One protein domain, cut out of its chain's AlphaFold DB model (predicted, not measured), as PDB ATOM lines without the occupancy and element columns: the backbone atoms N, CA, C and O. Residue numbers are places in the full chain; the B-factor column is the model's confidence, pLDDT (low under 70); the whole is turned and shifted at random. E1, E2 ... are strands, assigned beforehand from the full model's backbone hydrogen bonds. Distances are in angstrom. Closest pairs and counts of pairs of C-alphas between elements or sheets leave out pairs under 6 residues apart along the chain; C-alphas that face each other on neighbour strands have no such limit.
ATOM      1  N   SER A 469     -22.049  59.024 -48.635       88.75
ATOM      2  CA  SER A 469     -21.698  58.192 -47.486       88.75
ATOM      3  C   SER A 469     -21.575  56.734 -47.921       88.75
ATOM      4  O   SER A 469     -21.927  56.380 -49.040       88.75
ATOM      5  N   CYS A 470     -21.114  55.871 -47.022       89.44
ATOM      6  CA  CYS A 470     -21.173  54.426 -47.191       89.44
ATOM      7  C   CYS A 470     -21.997  53.756 -46.085       89.44
ATOM      8  O   CYS A 470     -21.984  54.204 -44.931       89.44
ATOM      9  N   LEU A 471     -22.705  52.686 -46.449       91.38
ATOM     10  CA  LEU A 471     -23.449  51.798 -45.556       91.38
ATOM     11  C   LEU A 471     -22.802  50.412 -45.584       91.38
ATOM     12  O   LEU A 471     -22.946  49.695 -46.568       91.38
ATOM     13  N   ARG A 472     -22.075  50.059 -44.519       91.31
ATOM     14  CA  ARG A 472     -21.472  48.741 -44.295       91.31
ATOM     15  C   ARG A 472     -22.549  47.725 -43.939       91.31
ATOM     16  O   ARG A 472     -23.382  48.013 -43.079       91.31
ATOM     17  N   TYR A 473     -22.460  46.530 -44.509       92.25
ATOM     18  CA  TYR A 473     -23.378  45.436 -44.215       92.25
ATOM     19  C   TYR A 473     -22.675  44.069 -44.218       92.25
ATOM     20  O   TYR A 473     -21.555  43.928 -44.704       92.25
ATOM     21  N   GLU A 474     -23.348  43.064 -43.665       91.81
ATOM     22  CA  GLU A 474     -23.037  41.646 -43.827       91.81
ATOM     23  C   GLU A 474     -24.359  40.866 -43.895       91.81
ATOM     24  O   GLU A 474     -25.111  40.818 -42.919       91.81
ATOM     25  N   MET A 475     -24.658  40.264 -45.047       92.19
ATOM     26  CA  MET A 475     -25.876  39.467 -45.227       92.19
ATOM     27  C   MET A 475     -25.635  38.044 -44.729       92.19
ATOM     28  O   MET A 475     -24.653  37.408 -45.123       92.19
ATOM     29  N   ARG A 476     -26.522  37.520 -43.879       91.50
ATOM     30  CA  ARG A 476     -26.405  36.155 -43.351       91.50
ATOM     31  C   ARG A 476     -27.707  35.395 -43.478       91.50
ATOM     32  O   ARG A 476     -28.762  35.941 -43.191       91.50
ATOM     33  N   ASP A 477     -27.622  34.118 -43.817       90.00
ATOM     34  CA  ASP A 477     -28.767  33.214 -43.718       90.00
ATOM     35  C   ASP A 477     -29.206  33.119 -42.245       90.00
ATOM     36  O   ASP A 477     -28.396  32.816 -41.363       90.00
ATOM     37  N   GLU A 478     -30.480  33.397 -41.960       88.06
ATOM     38  CA  GLU A 478     -31.013  33.422 -40.591       88.06
ATOM     39  C   GLU A 478     -30.898  32.051 -39.893       88.06
ATOM     40  O   GLU A 478     -30.653  31.959 -38.685       88.06
ATOM     41  N   THR A 479     -31.043  30.962 -40.650       86.50
ATOM     42  CA  THR A 479     -31.090  29.595 -40.124       86.50
ATOM     43  C   THR A 479     -29.695  29.038 -39.831       86.50
ATOM     44  O   THR A 479     -29.484  28.387 -38.800       86.50
ATOM     45  N   THR A 480     -28.741  29.246 -40.736       89.56
ATOM     46  CA  THR A 480     -27.382  28.684 -40.664       89.56
ATOM     47  C   THR A 480     -26.370  29.663 -40.070       89.56
ATOM     48  O   THR A 480     -25.386  29.235 -39.457       89.56
ATOM     49  N   GLY A 481     -26.621  30.969 -40.201       87.25
ATOM     50  CA  GLY A 481     -25.692  32.040 -39.859       87.25
ATOM     51  C   GLY A 481     -24.510  32.171 -40.825       87.25
ATOM     52  O   GLY A 481     -23.559  32.891 -40.501       87.25
ATOM     53  N   GLU A 482     -24.523  31.457 -41.955       89.88
ATOM     54  CA  GLU A 482     -23.498  31.551 -42.998       89.88
ATOM     55  C   GLU A 482     -23.628  32.861 -43.787       89.88
ATOM     56  O   GLU A 482     -24.712  33.430 -43.897       89.88
ATOM     57  N   SER A 483     -22.498  33.357 -44.295       87.00
ATOM     58  CA  SER A 483     -22.438  34.596 -45.080       87.00
ATOM     59  C   SER A 483     -23.040  34.381 -46.462       87.00
ATOM     60  O   SER A 483     -22.705  33.401 -47.127       87.00
ATOM     61  N   LEU A 484     -23.853  35.325 -46.929       87.19
ATOM     62  CA  LEU A 484     -24.459  35.320 -48.264       87.19
ATOM     63  C   LEU A 484     -23.640  36.142 -49.272       87.19
ATOM     64  O   LEU A 484     -24.198  36.828 -50.123       87.19
ATOM     65  N   ASN A 485     -22.310  36.066 -49.175       76.56
ATOM     66  CA  ASN A 485     -21.384  36.836 -50.017       76.56
ATOM     67  C   ASN A 485     -21.302  36.305 -51.453       76.56
ATOM     68  O   ASN A 485     -20.783  36.985 -52.323       76.56
ATOM     69  N   ASN A 486     -21.817  35.099 -51.705       71.75
ATOM     70  CA  ASN A 486     -21.912  34.541 -53.054       71.75
ATOM     71  C   ASN A 486     -23.076  35.150 -53.860       71.75
ATOM     72  O   ASN A 486     -23.238  34.814 -55.029       71.75
ATOM     73  N   LEU A 487     -23.920  35.978 -53.233       79.25
ATOM     74  CA  LEU A 487     -24.967  36.739 -53.907       79.25
ATOM     75  C   LEU A 487     -24.485  38.169 -54.139       79.25
ATOM     76  O   LEU A 487     -23.937  38.799 -53.234       79.25
ATOM     77  N   ASN A 488     -24.764  38.698 -55.328       82.00
ATOM     78  CA  ASN A 488     -24.500  40.096 -55.643       82.00
ATOM     79  C   ASN A 488     -25.617  40.968 -55.067       82.00
ATOM     80  O   ASN A 488     -26.794  40.779 -55.388       82.00
ATOM     81  N   TRP A 489     -25.251  41.926 -54.219       89.38
ATOM     82  CA  TRP A 489     -26.193  42.848 -53.594       89.38
ATOM     83  C   TRP A 489     -26.077  44.245 -54.187       89.38
ATOM     84  O   TRP A 489     -24.992  44.713 -54.534       89.38
ATOM     85  N   TYR A 490     -27.207  44.934 -54.236       90.88
ATOM     86  CA  TYR A 490     -27.335  46.265 -54.805       90.88
ATOM     87  C   TYR A 490     -28.206  47.132 -53.904       90.88
ATOM     88  O   TYR A 490     -29.096  46.643 -53.207       90.88
ATOM     89  N   ALA A 491     -27.971  48.436 -53.942       91.88
ATOM     90  CA  ALA A 491     -28.861  49.440 -53.394       91.88
ATOM     91  C   ALA A 491     -29.390  50.327 -54.525       91.88
ATOM     92  O   ALA A 491     -28.645  50.679 -55.433       91.88
ATOM     93  N   GLU A 492     -30.652  50.723 -54.453       91.50
ATOM     94  CA  GLU A 492     -31.237  51.774 -55.293       91.50
ATOM     95  C   GLU A 492     -31.765  52.908 -54.424       91.50
ATOM     96  O   GLU A 492     -32.183  52.687 -53.283       91.50
ATOM     97  N   GLY A 493     -31.769  54.127 -54.947       90.00
ATOM     98  CA  GLY A 493     -32.435  55.246 -54.300       90.00
ATOM     99  C   GLY A 493     -33.951  55.040 -54.253       90.00
ATOM    100  O   GLY A 493     -34.603  54.766 -55.251       90.00
ATOM    101  N   ALA A 494     -34.539  55.183 -53.066       90.25
ATOM    102  CA  ALA A 494     -35.994  55.187 -52.895       90.25
ATOM    103  C   ALA A 494     -36.588  56.601 -53.019       90.25
ATOM    104  O   ALA A 494     -37.803  56.759 -53.156       90.25
ATOM    105  N   THR A 495     -35.735  57.621 -52.907       89.12
ATOM    106  CA  THR A 495     -36.063  59.058 -52.951       89.12
ATOM    107  C   THR A 495     -35.236  59.824 -53.982       89.12
ATOM    108  O   THR A 495     -35.359  61.044 -54.068       89.12
ATOM    109  N   TYR A 496     -34.375  59.125 -54.719       87.19
ATOM    110  CA  TYR A 496     -33.525  59.652 -55.781       87.19
ATOM    111  C   TYR A 496     -33.290  58.554 -56.820       87.19
ATOM    112  O   TYR A 496     -33.368  57.375 -56.479       87.19
ATOM    113  N   ASN A 497     -32.977  58.929 -58.054       87.69
ATOM    114  CA  ASN A 497     -32.759  57.974 -59.135       87.69
ATOM    115  C   ASN A 497     -31.275  57.609 -59.197       87.69
ATOM    116  O   ASN A 497     -30.462  58.359 -59.726       87.69
ATOM    117  N   GLY A 498     -30.892  56.483 -58.610       85.06
ATOM    118  CA  GLY A 498     -29.510  56.022 -58.662       85.06
ATOM    119  C   GLY A 498     -29.372  54.600 -58.152       85.06
ATOM    120  O   GLY A 498     -30.159  54.153 -57.314       85.06
ATOM    121  N   SER A 499     -28.356  53.902 -58.643       85.81
ATOM    122  CA  SER A 499     -27.987  52.561 -58.205       85.81
ATOM    123  C   SER A 499     -26.597  52.578 -57.562       85.81
ATOM    124  O   SER A 499     -25.733  53.393 -57.879       85.81
ATOM    125  N   SER A 500     -26.377  51.684 -56.606       86.25
ATOM    126  CA  SER A 500     -25.076  51.432 -56.001       86.25
ATOM    127  C   SER A 500     -24.896  49.928 -55.841       86.25
ATOM    128  O   SER A 500     -25.484  49.355 -54.918       86.25
ATOM    129  N   PRO A 501     -24.043  49.280 -56.646       85.88
ATOM    130  CA  PRO A 501     -23.637  47.911 -56.363       85.88
ATOM    131  C   PRO A 501     -22.859  47.828 -55.044       85.88
ATOM    132  O   PRO A 501     -22.337  48.833 -54.535       85.88
ATOM    133  N   ALA A 502     -22.790  46.620 -54.492       86.56
ATOM    134  CA  ALA A 502     -21.891  46.272 -53.404       86.56
ATOM    135  C   ALA A 502     -20.436  46.625 -53.746       86.56
ATOM    136  O   ALA A 502     -19.990  46.468 -54.883       86.56
ATOM    137  N   ARG A 503     -19.685  47.110 -52.754       83.81
ATOM    138  CA  ARG A 503     -18.252  47.391 -52.883       83.81
ATOM    139  C   ARG A 503     -17.497  46.858 -51.677       83.81
ATOM    140  O   ARG A 503     -17.791  47.247 -50.544       83.81
ATOM    141  N   GLY A 504     -16.482  46.042 -51.943       82.00
ATOM    142  CA  GLY A 504     -15.509  45.628 -50.940       82.00
ATOM    143  C   GLY A 504     -14.700  46.827 -50.441       82.00
ATOM    144  O   GLY A 504     -14.220  47.656 -51.215       82.00
ATOM    145  N   CYS A 505     -14.560  46.945 -49.128       85.06
ATOM    146  CA  CYS A 505     -13.971  48.100 -48.469       85.06
ATOM    147  C   CYS A 505     -13.094  47.663 -47.297       85.06
ATOM    148  O   CYS A 505     -13.313  46.616 -46.690       85.06
ATOM    149  N   ALA A 506     -12.088  48.470 -46.954       83.81
ATOM    150  CA  ALA A 506     -11.180  48.153 -45.858       83.81
ATOM    151  C   ALA A 506     -10.908  49.356 -44.951       83.81
ATOM    152  O   ALA A 506     -10.656  50.476 -45.406       83.81
ATOM    153  N   SER A 507     -10.891  49.111 -43.641       83.25
ATOM    154  CA  SER A 507     -10.461  50.066 -42.616       83.25
ATOM    155  C   SER A 507      -9.391  49.429 -41.729       83.25
ATOM    156  O   SER A 507      -9.657  48.703 -40.769       83.25
ATOM    157  N   GLY A 508      -8.124  49.683 -42.062       83.19
ATOM    158  CA  GLY A 508      -6.995  49.027 -41.405       83.19
ATOM    159  C   GLY A 508      -6.866  47.566 -41.838       83.19
ATOM    160  O   GLY A 508      -6.441  47.315 -42.954       83.19
ATOM    161  N   ASN A 509      -7.188  46.626 -40.944       81.00
ATOM    162  CA  ASN A 509      -7.180  45.179 -41.230       81.00
ATOM    163  C   ASN A 509      -8.602  44.585 -41.298       81.00
ATOM    164  O   ASN A 509      -8.746  43.368 -41.301       81.00
ATOM    165  N   ASP A 510      -9.627  45.429 -41.193       82.00
ATOM    166  CA  ASP A 510     -11.033  45.032 -41.218       82.00
ATOM    167  C   ASP A 510     -11.556  45.234 -42.642       82.00
ATOM    168  O   ASP A 510     -11.561  46.370 -43.117       82.00
ATOM    169  N   GLU A 511     -11.921  44.139 -43.304       87.19
ATOM    170  CA  GLU A 511     -12.516  44.099 -44.646       87.19
ATOM    171  C   GLU A 511     -14.025  43.872 -44.515       87.19
ATOM    172  O   GLU A 511     -14.467  43.099 -43.661       87.19
ATOM    173  N   PHE A 512     -14.819  44.590 -45.305       87.75
ATOM    174  CA  PHE A 512     -16.279  44.551 -45.255       87.75
ATOM    175  C   PHE A 512     -16.908  45.058 -46.550       87.75
ATOM    176  O   PHE A 512     -16.305  45.875 -47.245       87.75
ATOM    177  N   ASP A 513     -18.151  44.660 -46.805       89.12
ATOM    178  CA  ASP A 513     -18.930  45.143 -47.943       89.12
ATOM    179  C   ASP A 513     -19.742  46.382 -47.572       89.12
ATOM    180  O   ASP A 513     -20.205  46.542 -46.433       89.12
ATOM    181  N   ALA A 514     -19.888  47.299 -48.526       90.94
ATOM    182  CA  ALA A 514     -20.665  48.511 -48.341       90.94
ATOM    183  C   ALA A 514     -21.330  49.005 -49.631       90.94
ATOM    184  O   ALA A 514     -20.806  48.825 -50.726       90.94
ATOM    185  N   PHE A 515     -22.444  49.723 -49.480       90.62
ATOM    186  CA  PHE A 515     -23.041  50.534 -50.547       90.62
ATOM    187  C   PHE A 515     -22.569  51.980 -50.431       90.62
ATOM    188  O   PHE A 515     -22.466  52.491 -49.315       90.62
ATOM    189  N   THR A 516     -22.325  52.658 -51.554       87.44
ATOM    190  CA  THR A 516     -22.066  54.105 -51.573       87.44
ATOM    191  C   THR A 516     -23.362  54.829 -51.916       87.44
ATOM    192  O   THR A 516     -23.968  54.563 -52.941       87.44
ATOM    193  N   VAL A 517     -23.817  55.723 -51.043       89.25
ATOM    194  CA  VAL A 517     -25.156  56.321 -51.122       89.25
ATOM    195  C   VAL A 517     -25.101  57.836 -50.997       89.25
ATOM    196  O   VAL A 517     -24.218  58.384 -50.331       89.25
ATOM    197  N   LYS A 518     -26.086  58.525 -51.578       88.81
ATOM    198  CA  LYS A 518     -26.296  59.969 -51.382       88.81
ATOM    199  C   LYS A 518     -26.523  60.278 -49.898       88.81
ATOM    200  O   LYS A 518     -27.234  59.540 -49.222       88.81
ATOM    201  N   ILE A 519     -25.918  61.346 -49.369       87.19
ATOM    202  CA  ILE A 519     -26.158  61.741 -47.970       87.19
ATOM    203  C   ILE A 519     -27.558  62.335 -47.785       87.19
ATOM    204  O   ILE A 519     -28.038  63.107 -48.615       87.19
ATOM    205  N   SER A 520     -28.174  62.064 -46.638       85.06
ATOM    206  CA  SER A 520     -29.376  62.770 -46.195       85.06
ATOM    207  C   SER A 520     -29.040  64.196 -45.767       85.06
ATOM    208  O   SER A 520     -28.146  64.419 -44.942       85.06
ATOM    209  N   MET A 521     -29.804  65.173 -46.257       77.56
ATOM    210  CA  MET A 521     -29.701  66.559 -45.803       77.56
ATOM    211  C   MET A 521     -30.786  66.870 -44.756       77.56
ATOM    212  O   MET A 521     -31.871  66.302 -44.794       77.56
ATOM    213  N   PRO A 522     -30.571  67.816 -43.817       67.62
ATOM    214  CA  PRO A 522     -31.521  68.080 -42.724       67.62
ATOM    215  C   PRO A 522     -32.942  68.510 -43.135       67.62
ATOM    216  O   PRO A 522     -33.816  68.604 -42.276       67.62
ATOM    217  N   LEU A 523     -33.149  68.869 -44.403       68.38
ATOM    218  CA  LEU A 523     -34.438  69.282 -44.967       68.38
ATOM    219  C   LEU A 523     -34.918  68.347 -46.084       68.38
ATOM    220  O   LEU A 523     -35.972  68.613 -46.653       68.38
ATOM    221  N   ASP A 524     -34.148  67.302 -46.383       74.81
ATOM    222  CA  ASP A 524     -34.368  66.385 -47.491       74.81
ATOM    223  C   ASP A 524     -33.777  65.018 -47.110       74.81
ATOM    224  O   ASP A 524     -32.583  64.752 -47.288       74.81
ATOM    225  N   GLU A 525     -34.593  64.215 -46.419       85.56
ATOM    226  CA  GLU A 525     -34.207  62.878 -45.963       85.56
ATOM    227  C   GLU A 525     -34.179  61.932 -47.162       85.56
ATOM    228  O   GLU A 525     -35.188  61.750 -47.838       85.56
ATOM    229  N   GLN A 526     -33.019  61.322 -47.395       89.50
ATOM    230  CA  GLN A 526     -32.780  60.425 -48.516       89.50
ATOM    231  C   GLN A 526     -32.805  58.976 -48.024       89.50
ATOM    232  O   GLN A 526     -32.283  58.674 -46.945       89.50
ATOM    233  N   SER A 527     -33.362  58.056 -48.801       91.81
ATOM    234  CA  SER A 527     -33.397  56.633 -48.461       91.81
ATOM    235  C   SER A 527     -33.080  55.742 -49.656       91.81
ATOM    236  O   SER A 527     -33.124  56.176 -50.805       91.81
ATOM    237  N   ILE A 528     -32.723  54.494 -49.361       93.56
ATOM    238  CA  ILE A 528     -32.452  53.445 -50.345       93.56
ATOM    239  C   ILE A 528     -33.330  52.217 -50.101       93.56
ATOM    240  O   ILE A 528     -33.798  51.994 -48.981       93.56
ATOM    241  N   ARG A 529     -33.489  51.388 -51.128       94.38
ATOM    242  CA  ARG A 529     -33.906  49.984 -51.019       94.38
ATOM    243  C   ARG A 529     -32.730  49.106 -51.396       94.38
ATOM    244  O   ARG A 529     -31.908  49.495 -52.217       94.38
ATOM    245  N   VAL A 530     -32.648  47.934 -50.789       94.69
ATOM    246  CA  VAL A 530     -31.594  46.957 -51.076       94.69
ATOM    247  C   VAL A 530     -32.222  45.766 -51.773       94.69
ATOM    248  O   VAL A 530     -33.302  45.329 -51.371       94.69
ATOM    249  N   TYR A 531     -31.561  45.263 -52.809       92.50
ATOM    250  CA  TYR A 531     -32.037  44.153 -53.616       92.50
ATOM    251  C   TYR A 531     -30.892  43.243 -54.078       92.50
ATOM    252  O   TYR A 531     -29.712  43.584 -53.978       92.50
ATOM    253  N   THR A 532     -31.253  42.066 -54.573       88.94
ATOM    254  CA  THR A 532     -30.364  41.101 -55.228       88.94
ATOM    255  C   THR A 532     -31.097  40.467 -56.412       88.94
ATOM    256  O   THR A 532     -32.318  40.602 -56.517       88.94
ATOM    257  N   PHE A 533     -30.376  39.784 -57.300       79.19
ATOM    258  CA  PHE A 533     -30.980  38.996 -58.373       79.19
ATOM    259  C   PHE A 533     -30.859  37.510 -58.060       79.19
ATOM    260  O   PHE A 533     -29.769  37.026 -57.758       79.19
ATOM    261  N   LEU A 534     -31.967  36.782 -58.166       75.12
ATOM    262  CA  LEU A 534     -32.005  35.326 -58.054       75.12
ATOM    263  C   LEU A 534     -32.665  34.770 -59.314       75.12
ATOM    264  O   LEU A 534     -33.806  35.117 -59.608       75.12
ATOM    265  N   GLY A 535     -31.932  33.961 -60.085       63.47
ATOM    266  CA  GLY A 535     -32.435  33.403 -61.349       63.47
ATOM    267  C   GLY A 535     -32.893  34.473 -62.348       63.47
ATOM    268  O   GLY A 535     -33.909  34.296 -63.006       63.47
ATOM    269  N   GLY A 536     -32.208  35.623 -62.385       64.75
ATOM    270  CA  GLY A 536     -32.566  36.774 -63.226       64.75
ATOM    271  C   GLY A 536     -33.698  37.660 -62.693       64.75
ATOM    272  O   GLY A 536     -33.937  38.731 -63.241       64.75
ATOM    273  N   THR A 537     -34.352  37.286 -61.590       72.25
ATOM    274  CA  THR A 537     -35.435  38.079 -60.984       72.25
ATOM    275  C   THR A 537     -34.920  38.985 -59.871       72.25
ATOM    276  O   THR A 537     -34.154  38.546 -59.012       72.25
ATOM    277  N   LYS A 538     -35.378  40.243 -59.850       83.38
ATOM    278  CA  LYS A 538     -35.050  41.239 -58.819       83.38
ATOM    279  C   LYS A 538     -35.845  40.996 -57.528       83.38
ATOM    280  O   LYS A 538     -37.074  41.039 -57.530       83.38
ATOM    281  N   PHE A 539     -35.142  40.825 -56.411       87.62
ATOM    282  CA  PHE A 539     -35.717  40.672 -55.074       87.62
ATOM    283  C   PHE A 539     -35.246  41.770 -54.134       87.62
ATOM    284  O   PHE A 539     -34.053  41.892 -53.870       87.62
ATOM    285  N   TYR A 540     -36.182  42.518 -53.562       92.31
ATOM    286  CA  TYR A 540     -35.934  43.491 -52.507       92.31
ATOM    287  C   TYR A 540     -35.881  42.834 -51.128       92.31
ATOM    288  O   TYR A 540     -36.627  41.894 -50.850       92.31
ATOM    289  N   LEU A 541     -35.079  43.401 -50.224       92.50
ATOM    290  CA  LEU A 541     -35.197  43.126 -48.793       92.50
ATOM    291  C   LEU A 541     -36.529  43.671 -48.268       92.50
ATOM    292  O   LEU A 541     -36.808  44.863 -48.401       92.50
ATOM    293  N   ALA A 542     -37.313  42.829 -47.604       90.94
ATOM    294  CA  ALA A 542     -38.501  43.197 -46.841       90.94
ATOM    295  C   ALA A 542     -38.254  42.972 -45.347       90.94
ATOM    296  O   ALA A 542     -37.604  42.011 -44.964       90.94
ATOM    297  N   SER A 543     -38.750  43.866 -44.487       88.50
ATOM    298  CA  SER A 543     -38.621  43.717 -43.028       88.50
ATOM    299  C   SER A 543     -39.746  42.841 -42.477       88.50
ATOM    300  O   SER A 543     -40.921  43.167 -42.667       88.50
ATOM    301  N   ASP A 544     -39.400  41.800 -41.717       85.88
ATOM    302  CA  ASP A 544     -40.368  40.874 -41.102       85.88
ATOM    303  C   ASP A 544     -40.921  41.382 -39.753       85.88
ATOM    304  O   ASP A 544     -41.782  40.765 -39.118       85.88
ATOM    305  N   ALA A 545     -40.476  42.569 -39.319       83.81
ATOM    306  CA  ALA A 545     -40.860  43.231 -38.069       83.81
ATOM    307  C   ALA A 545     -40.484  42.488 -36.766       83.81
ATOM    308  O   ALA A 545     -40.964  42.848 -35.683       83.81
ATOM    309  N   ASP A 546     -39.591  41.509 -36.839       83.50
ATOM    310  CA  ASP A 546     -38.945  40.832 -35.708       83.50
ATOM    311  C   ASP A 546     -37.411  40.878 -35.777       83.50
ATOM    312  O   ASP A 546     -36.735  40.239 -34.969       83.50
ATOM    313  N   SER A 547     -36.885  41.790 -36.600       81.00
ATOM    314  CA  SER A 547     -35.458  42.057 -36.830       81.00
ATOM    315  C   SER A 547     -34.758  41.126 -37.818       81.00
ATOM    316  O   SER A 547     -33.531  41.143 -37.899       81.00
ATOM    317  N   THR A 548     -35.524  40.349 -38.572       87.06
ATOM    318  CA  THR A 548     -35.052  39.620 -39.748       87.06
ATOM    319  C   THR A 548     -35.620  40.251 -41.014       87.06
ATOM    320  O   THR A 548     -36.487  41.140 -40.963       87.06
ATOM    321  N   TYR A 549     -35.079  39.820 -42.146       90.25
ATOM    322  CA  TYR A 549     -35.518  40.248 -43.462       90.25
ATOM    323  C   TYR A 549     -35.889  39.051 -44.327       90.25
ATOM    324  O   TYR A 549     -35.238  38.016 -44.268       90.25
ATOM    325  N   SER A 550     -36.860  39.233 -45.206       89.50
ATOM    326  CA  SER A 550     -37.215  38.293 -46.267       89.50
ATOM    327  C   SER A 550     -36.931  38.909 -47.639       89.50
ATOM    328  O   SER A 550     -36.594  40.093 -47.750       89.50
ATOM    329  N   LEU A 551     -37.035  38.107 -48.699       90.50
ATOM    330  CA  LEU A 551     -36.922  38.573 -50.080       90.50
ATOM    331  C   LEU A 551     -38.302  38.662 -50.731       90.50
ATOM    332  O   LEU A 551     -39.107  37.741 -50.624       90.50
ATOM    333  N   THR A 552     -38.574  39.771 -51.419       86.25
ATOM    334  CA  THR A 552     -39.846  40.016 -52.114       86.25
ATOM    335  C   THR A 552     -39.617  40.672 -53.470       86.25
ATOM    336  O   THR A 552     -38.760  41.542 -53.607       86.25
ATOM    337  N   THR A 553     -40.421  40.327 -54.469       84.19
ATOM    338  CA  THR A 553     -40.468  41.050 -55.753       84.19
ATOM    339  C   THR A 553     -41.306  42.332 -55.655       84.19
ATOM    340  O   THR A 553     -41.262  43.192 -56.532       84.19
ATOM    341  N   SER A 554     -42.066  42.520 -54.565       84.75
ATOM    342  CA  SER A 554     -42.934  43.685 -54.405       84.75
ATOM    343  C   SER A 554     -42.179  44.909 -53.890       84.75
ATOM    344  O   SER A 554     -41.883  45.026 -52.698       84.75
ATOM    345  N   VAL A 555     -42.021  45.914 -54.752       87.12
ATOM    346  CA  VAL A 555     -41.447  47.219 -54.378       87.12
ATOM    347  C   VAL A 555     -42.189  47.898 -53.214       87.12
ATOM    348  O   VAL A 555     -41.599  48.623 -52.418       87.12
ATOM    349  N   THR A 556     -43.493  47.643 -53.058       89.25
ATOM    350  CA  THR A 556     -44.295  48.234 -51.970       89.25
ATOM    351  C   THR A 556     -44.027  47.610 -50.600       89.25
ATOM    352  O   THR A 556     -44.316  48.235 -49.578       89.25
ATOM    353  N   GLN A 557     -43.495  46.386 -50.576       89.50
ATOM    354  CA  GLN A 557     -43.102  45.672 -49.362       89.50
ATOM    355  C   GLN A 557     -41.615  45.869 -49.032       89.50
ATOM    356  O   GLN A 557     -41.200  45.566 -47.913       89.50
ATOM    357  N   ALA A 558     -40.834  46.407 -49.975       92.00
ATOM    358  CA  ALA A 558     -39.416  46.675 -49.804       92.00
ATOM    359  C   ALA A 558     -39.144  47.592 -48.598       92.00
ATOM    360  O   ALA A 558     -39.794  48.625 -48.384       92.00
ATOM    361  N   ALA A 559     -38.143  47.220 -47.809       91.50
ATOM    362  CA  ALA A 559     -37.641  48.014 -46.707       91.50
ATOM    363  C   ALA A 559     -36.924  49.260 -47.245       91.50
ATOM    364  O   ALA A 559     -36.052  49.176 -48.106       91.50
ATOM    365  N   ASN A 560     -37.278  50.427 -46.700       91.75
ATOM    366  CA  ASN A 560     -36.590  51.679 -46.998       91.75
ATOM    367  C   ASN A 560     -35.593  51.985 -45.876       91.75
ATOM    368  O   ASN A 560     -35.989  52.158 -44.717       91.75
ATOM    369  N   PHE A 561     -34.314  52.085 -46.223       90.19
ATOM    370  CA  PHE A 561     -33.230  52.389 -45.296       90.19
ATOM    371  C   PHE A 561     -32.832  53.862 -45.426       90.19
ATOM    372  O   PHE A 561     -32.513  54.307 -46.529       90.19
ATOM    373  N   PRO A 562     -32.837  54.647 -44.337       90.06
ATOM    374  CA  PRO A 562     -32.384  56.029 -44.390       90.06
ATOM    375  C   PRO A 562     -30.878  56.083 -44.661       90.06
ATOM    376  O   PRO A 562     -30.097  55.319 -44.092       90.06
ATOM    377  N   THR A 563     -30.465  57.021 -45.503       90.75
ATOM    378  CA  THR A 563     -29.048  57.254 -45.787       90.75
ATOM    379  C   THR A 563     -28.382  58.089 -44.679       90.75
ATOM    380  O   THR A 563     -29.052  58.871 -43.993       90.75
ATOM    381  N   PRO A 564     -27.059  57.962 -44.467       89.50
ATOM    382  CA  PRO A 564     -26.348  58.716 -43.433       89.50
ATOM    383  C   PRO A 564     -26.300  60.231 -43.678       89.50
ATOM    384  O   PRO A 564     -26.480  60.712 -44.791       89.50
ATOM    385  N   THR A 565     -25.986  60.990 -42.622       87.81
ATOM    386  CA  THR A 565     -25.840  62.467 -42.672       87.81
ATOM    387  C   THR A 565     -24.382  62.946 -42.644       87.81
ATOM    388  O   THR A 565     -24.121  64.148 -42.706       87.81
ATOM    389  N   GLU A 566     -23.426  62.023 -42.518       85.19
ATOM    390  CA  GLU A 566     -21.989  62.303 -42.475       85.19
ATOM    391  C   GLU A 566     -21.303  61.717 -43.715       85.19
ATOM    392  O   GLU A 566     -21.781  60.737 -44.273       85.19
ATOM    393  N   ASN A 567     -20.178  62.302 -44.138       83.31
ATOM    394  CA  ASN A 567     -19.428  61.800 -45.290       83.31
ATOM    395  C   ASN A 567     -18.700  60.490 -44.965       83.31
ATOM    396  O   ASN A 567     -18.007  60.381 -43.951       83.31
ATOM    397  N   GLY A 568     -18.755  59.568 -45.917       83.81
ATOM    398  CA  GLY A 568     -18.021  58.308 -45.949       83.81
ATOM    399  C   GLY A 568     -17.903  57.834 -47.396       83.81
ATOM    400  O   GLY A 568     -18.678  58.253 -48.254       83.81
ATOM    401  N   SER A 569     -16.913  57.006 -47.709       80.38
ATOM    402  CA  SER A 569     -16.816  56.434 -49.052       80.38
ATOM    403  C   SER A 569     -16.074  55.113 -49.056       80.38
ATOM    404  O   SER A 569     -15.091  54.932 -48.335       80.38
ATOM    405  N   CYS A 570     -16.542  54.223 -49.922       80.56
ATOM    406  CA  CYS A 570     -15.821  53.027 -50.331       80.56
ATOM    407  C   CYS A 570     -15.474  53.052 -51.825       80.56
ATOM    408  O   CYS A 570     -14.953  52.064 -52.319       80.56
ATOM    409  N   LEU A 571     -15.696  54.175 -52.526       76.56
ATOM    410  CA  LEU A 571     -15.274  54.327 -53.922       76.56
ATOM    411  C   LEU A 571     -13.753  54.236 -54.038       76.56
ATOM    412  O   LEU A 571     -13.246  53.435 -54.806       76.56
ATOM    413  N   THR A 572     -13.020  55.004 -53.227       68.88
ATOM    414  CA  THR A 572     -11.546  55.096 -53.334       68.88
ATOM    415  C   THR A 572     -10.832  54.736 -52.033       68.88
ATOM    416  O   THR A 572      -9.680  55.089 -51.787       68.88
ATOM    417  N   GLY A 573     -11.554  54.063 -51.128       65.06
ATOM    418  CA  GLY A 573     -11.085  53.743 -49.775       65.06
ATOM    419  C   GLY A 573     -10.902  54.970 -48.868       65.06
ATOM    420  O   GLY A 573     -10.393  54.859 -47.749       65.06
ATOM    421  N   THR A 574     -11.318  56.155 -49.320       68.25
ATOM    422  CA  THR A 574     -11.199  57.406 -48.573       68.25
ATOM    423  C   THR A 574     -12.335  57.535 -47.557       68.25
ATOM    424  O   THR A 574     -13.504  57.480 -47.909       68.25
ATOM    425  N   LEU A 575     -12.004  57.754 -46.278       75.88
ATOM    426  CA  LEU A 575     -12.979  57.799 -45.171       75.88
ATOM    427  C   LEU A 575     -13.761  56.482 -44.959       75.88
ATOM    428  O   LEU A 575     -14.817  56.509 -44.332       75.88
ATOM    429  N   SER A 576     -13.226  55.330 -45.377       79.38
ATOM    430  CA  SER A 576     -13.852  54.008 -45.173       79.38
ATOM    431  C   SER A 576     -14.183  53.701 -43.702       79.38
ATOM    432  O   SER A 576     -15.187  53.077 -43.382       79.38
ATOM    433  N   GLY A 577     -13.384  54.206 -42.757       78.19
ATOM    434  CA  GLY A 577     -13.661  54.087 -41.321       78.19
ATOM    435  C   GLY A 577     -14.866  54.893 -40.809       78.19
ATOM    436  O   GLY A 577     -15.170  54.801 -39.621       78.19
ATOM    437  N   ALA A 578     -15.509  55.702 -41.657       84.44
ATOM    438  CA  ALA A 578     -16.702  56.489 -41.344       84.44
ATOM    439  C   ALA A 578     -18.000  55.875 -41.903       84.44
ATOM    440  O   ALA A 578     -19.054  56.493 -41.761       84.44
ATOM    441  N   CYS A 579     -17.952  54.682 -42.513       88.06
ATOM    442  CA  CYS A 579     -19.159  53.998 -42.980       88.06
ATOM    443  C   CYS A 579     -20.112  53.691 -41.822       88.06
ATOM    444  O   CYS A 579     -19.701  53.239 -40.750       88.06
ATOM    445  N   TRP A 580     -21.398  53.937 -42.054       89.25
ATOM    446  CA  TRP A 580     -22.462  53.617 -41.108       89.25
ATOM    447  C   TRP A 580     -22.876  52.160 -41.277       89.25
ATOM    448  O   TRP A 580     -22.712  51.597 -42.348       89.25
ATOM    449  N   LEU A 581     -23.403  51.539 -40.227       89.25
ATOM    450  CA  LEU A 581     -23.895  50.164 -40.301       89.25
ATOM    451  C   LEU A 581     -25.312  50.161 -40.883       89.25
ATOM    452  O   LEU A 581     -26.150  50.955 -40.451       89.25
ATOM    453  N   LEU A 582     -25.580  49.263 -41.832       87.12
ATOM    454  CA  LEU A 582     -26.897  49.011 -42.421       87.12
ATOM    455  C   LEU A 582     -27.773  48.161 -41.480       87.12
ATOM    456  O   LEU A 582     -28.381  47.176 -41.868       87.12
ATOM    457  N   ASP A 583     -27.844  48.542 -40.213       70.44
ATOM    458  CA  ASP A 583     -28.797  47.986 -39.261       70.44
ATOM    459  C   ASP A 583     -29.331  49.141 -38.410       70.44
ATOM    460  O   ASP A 583     -28.612  49.788 -37.645       70.44
ATOM    461  N   TYR A 584     -30.623  49.420 -38.572       59.88
ATOM    462  CA  TYR A 584     -31.349  50.337 -37.698       59.88
ATOM    463  C   TYR A 584     -32.529  49.660 -36.985       59.88
ATOM    464  O   TYR A 584     -33.170  50.286 -36.135       59.88
ATOM    465  N   GLN A 585     -32.849  48.403 -37.315       57.81
ATOM    466  CA  GLN A 585     -34.109  47.777 -36.901       57.81
ATOM    467  C   GLN A 585     -33.960  46.599 -35.931       57.81
ATOM    468  O   GLN A 585     -34.956  46.304 -35.267       57.81
ATOM    469  N   ASP A 586     -32.771  46.008 -35.737       62.44
ATOM    470  CA  ASP A 586     -32.593  44.898 -34.779       62.44
ATOM    471  C   ASP A 586     -32.208  45.342 -33.350       62.44
ATOM    472  O   ASP A 586     -32.345  44.603 -32.365       62.44
ATOM    473  N   GLY A 587     -31.809  46.610 -33.207       62.59
ATOM    474  CA  GLY A 587     -31.415  47.210 -31.933       62.59
ATOM    475  C   GLY A 587     -29.982  46.887 -31.486       62.59
ATOM    476  O   GLY A 587     -29.625  47.205 -30.343       62.59
ATOM    477  N   VAL A 588     -29.168  46.302 -32.363       69.75
ATOM    478  CA  VAL A 588     -27.788  45.855 -32.182       69.75
ATOM    479  C   VAL A 588     -26.944  46.319 -33.373       69.75
ATOM    480  O   VAL A 588     -26.662  45.554 -34.269       69.75
ATOM    481  N   ALA A 589     -26.418  47.546 -33.299       74.25
ATOM    482  CA  ALA A 589     -25.575  48.138 -34.344       74.25
ATOM    483  C   ALA A 589     -24.274  47.345 -34.621       74.25
ATOM    484  O   ALA A 589     -23.198  47.718 -34.137       74.25
ATOM    485  N   ASP A 590     -24.376  46.270 -35.399       83.88
ATOM    486  CA  ASP A 590     -23.285  45.420 -35.878       83.88
ATOM    487  C   ASP A 590     -23.228  45.322 -37.416       83.88
ATOM    488  O   ASP A 590     -22.174  44.980 -37.951       83.88
ATOM    489  N   GLY A 591     -24.290  45.751 -38.111       86.06
ATOM    490  CA  GLY A 591     -24.380  45.764 -39.574       86.06
ATOM    491  C   GLY A 591     -24.695  44.402 -40.182       86.06
ATOM    492  O   GLY A 591     -24.547  44.248 -41.390       86.06
ATOM    493  N   ILE A 592     -25.102  43.425 -39.372       89.50
ATOM    494  CA  ILE A 592     -25.495  42.099 -39.831       89.50
ATOM    495  C   ILE A 592     -26.994  42.107 -40.134       89.50
ATOM    496  O   ILE A 592     -27.798  42.508 -39.298       89.50
ATOM    497  N   LEU A 593     -27.383  41.628 -41.315       91.00
ATOM    498  CA  LEU A 593     -28.786  41.454 -41.688       91.00
ATOM    499  C   LEU A 593     -29.084  39.953 -41.806       91.00
ATOM    500  O   LEU A 593     -28.608  39.314 -42.749       91.00
ATOM    501  N   PRO A 594     -29.842  39.365 -40.859       90.50
ATOM    502  CA  PRO A 594     -30.330  37.996 -40.976       90.50
ATOM    503  C   PRO A 594     -31.448  37.927 -42.019       90.50
ATOM    504  O   PRO A 594     -32.443  38.645 -41.897       90.50
ATOM    505  N   ILE A 595     -31.285  37.063 -43.018       90.31
ATOM    506  CA  ILE A 595     -32.225  36.877 -44.122       90.31
ATOM    507  C   ILE A 595     -32.889  35.504 -44.006       90.31
ATOM    508  O   ILE A 595     -32.208  34.473 -44.039       90.31
ATOM    509  N   ASP A 596     -34.214  35.493 -43.889       87.56
ATOM    510  CA  ASP A 596     -35.040  34.300 -43.996       87.56
ATOM    511  C   ASP A 596     -35.148  33.877 -45.468       87.56
ATOM    512  O   ASP A 596     -36.005  34.342 -46.223       87.56
TER     513      ASP A 596
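This is residues 469 to 596 of the 1119 residues of an uncharacterized protein of Alteromonas profundi (UniProt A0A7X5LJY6). Two strongly twisted sheets face each other as a sandwich, E3 E2 E6 E7 E8 against E4 E5 E1 E9, their strands crossed at 50 degrees. A long stretch with no named element, residues 553 to 591, leads from E8 to E9, with short pairings to E6 and E1 on its way. The printed part has 128 residues, with no named helix and nine named strands, E1 to E9 along the chain; the class is all strand, with under half of the residues, 54, in named strands. The first sheet, in that order, is antiparallel and the second mixed. The whole is compact, with a radius of gyration of the C-alphas of 13.8 A, and rounded, spanning 36 by 33 by 31 A.

E1, residues 469 to 477, is an inner strand with staggered pairing: residues 469 to 473 pair with E5, residues 510 to 518, and residues 474 to 477 with E9, residues 592 to 595. E1 and E5 are antiparallel, with N 471 and O 515 within hydrogen-bond range at 2.9 A. E1 and E9 are parallel, with N 593 and O 474 at 2.9 A. E2, residues 489 to 493, and E3, residues 499 to 501, form a hairpin, with N 491 and O 500 at 2.8 A. E3 runs on at 64 degrees into E4, residues 503 to 507, across a break of 1 residue. E4 and E5 form a hairpin, with N 505 and O 512 at 2.8 A, and E5 bends by 60 degrees at residue 513. E6, residues 527 to 534, is the antiparallel neighbour of E2, with N 492 and O 529 at 2.8 A. E6, E7, residues 537 to 543, and E8, residues 549 to 552, form a meander, each strand the antiparallel neighbour of the one before; N 539 and O 532 are 2.8 A apart, as are N 542 and O 550. Between the sheets, the closest C-alphas of E3 and E5 are those of Ser 500 and Phe 515, 5.9 A apart; those of E8 and E9 are Tyr 549 and Ile 595, 4.8 A apart.

E1 begins at C-alpha 469 (-21.698, 58.192, -47.486) and is 26.2 A long. E5 is 23.7 A long, E6 23.4 A and E7 19.1 A. E9 ends at C-alpha 595 (-32.225, 36.877, -44.122).

The C-alphas farthest apart, those of Thr 480 and Leu 523, are 41.4 A apart. The printed part has no cut. The links E1 to E2, 11 residues, and E8 to E9, 39 residues, are long. The mean pLDDT of the printed part is 84.5; residues 522 to 523, 535 to 536, 572 to 574 and 584 to 588 are under 70.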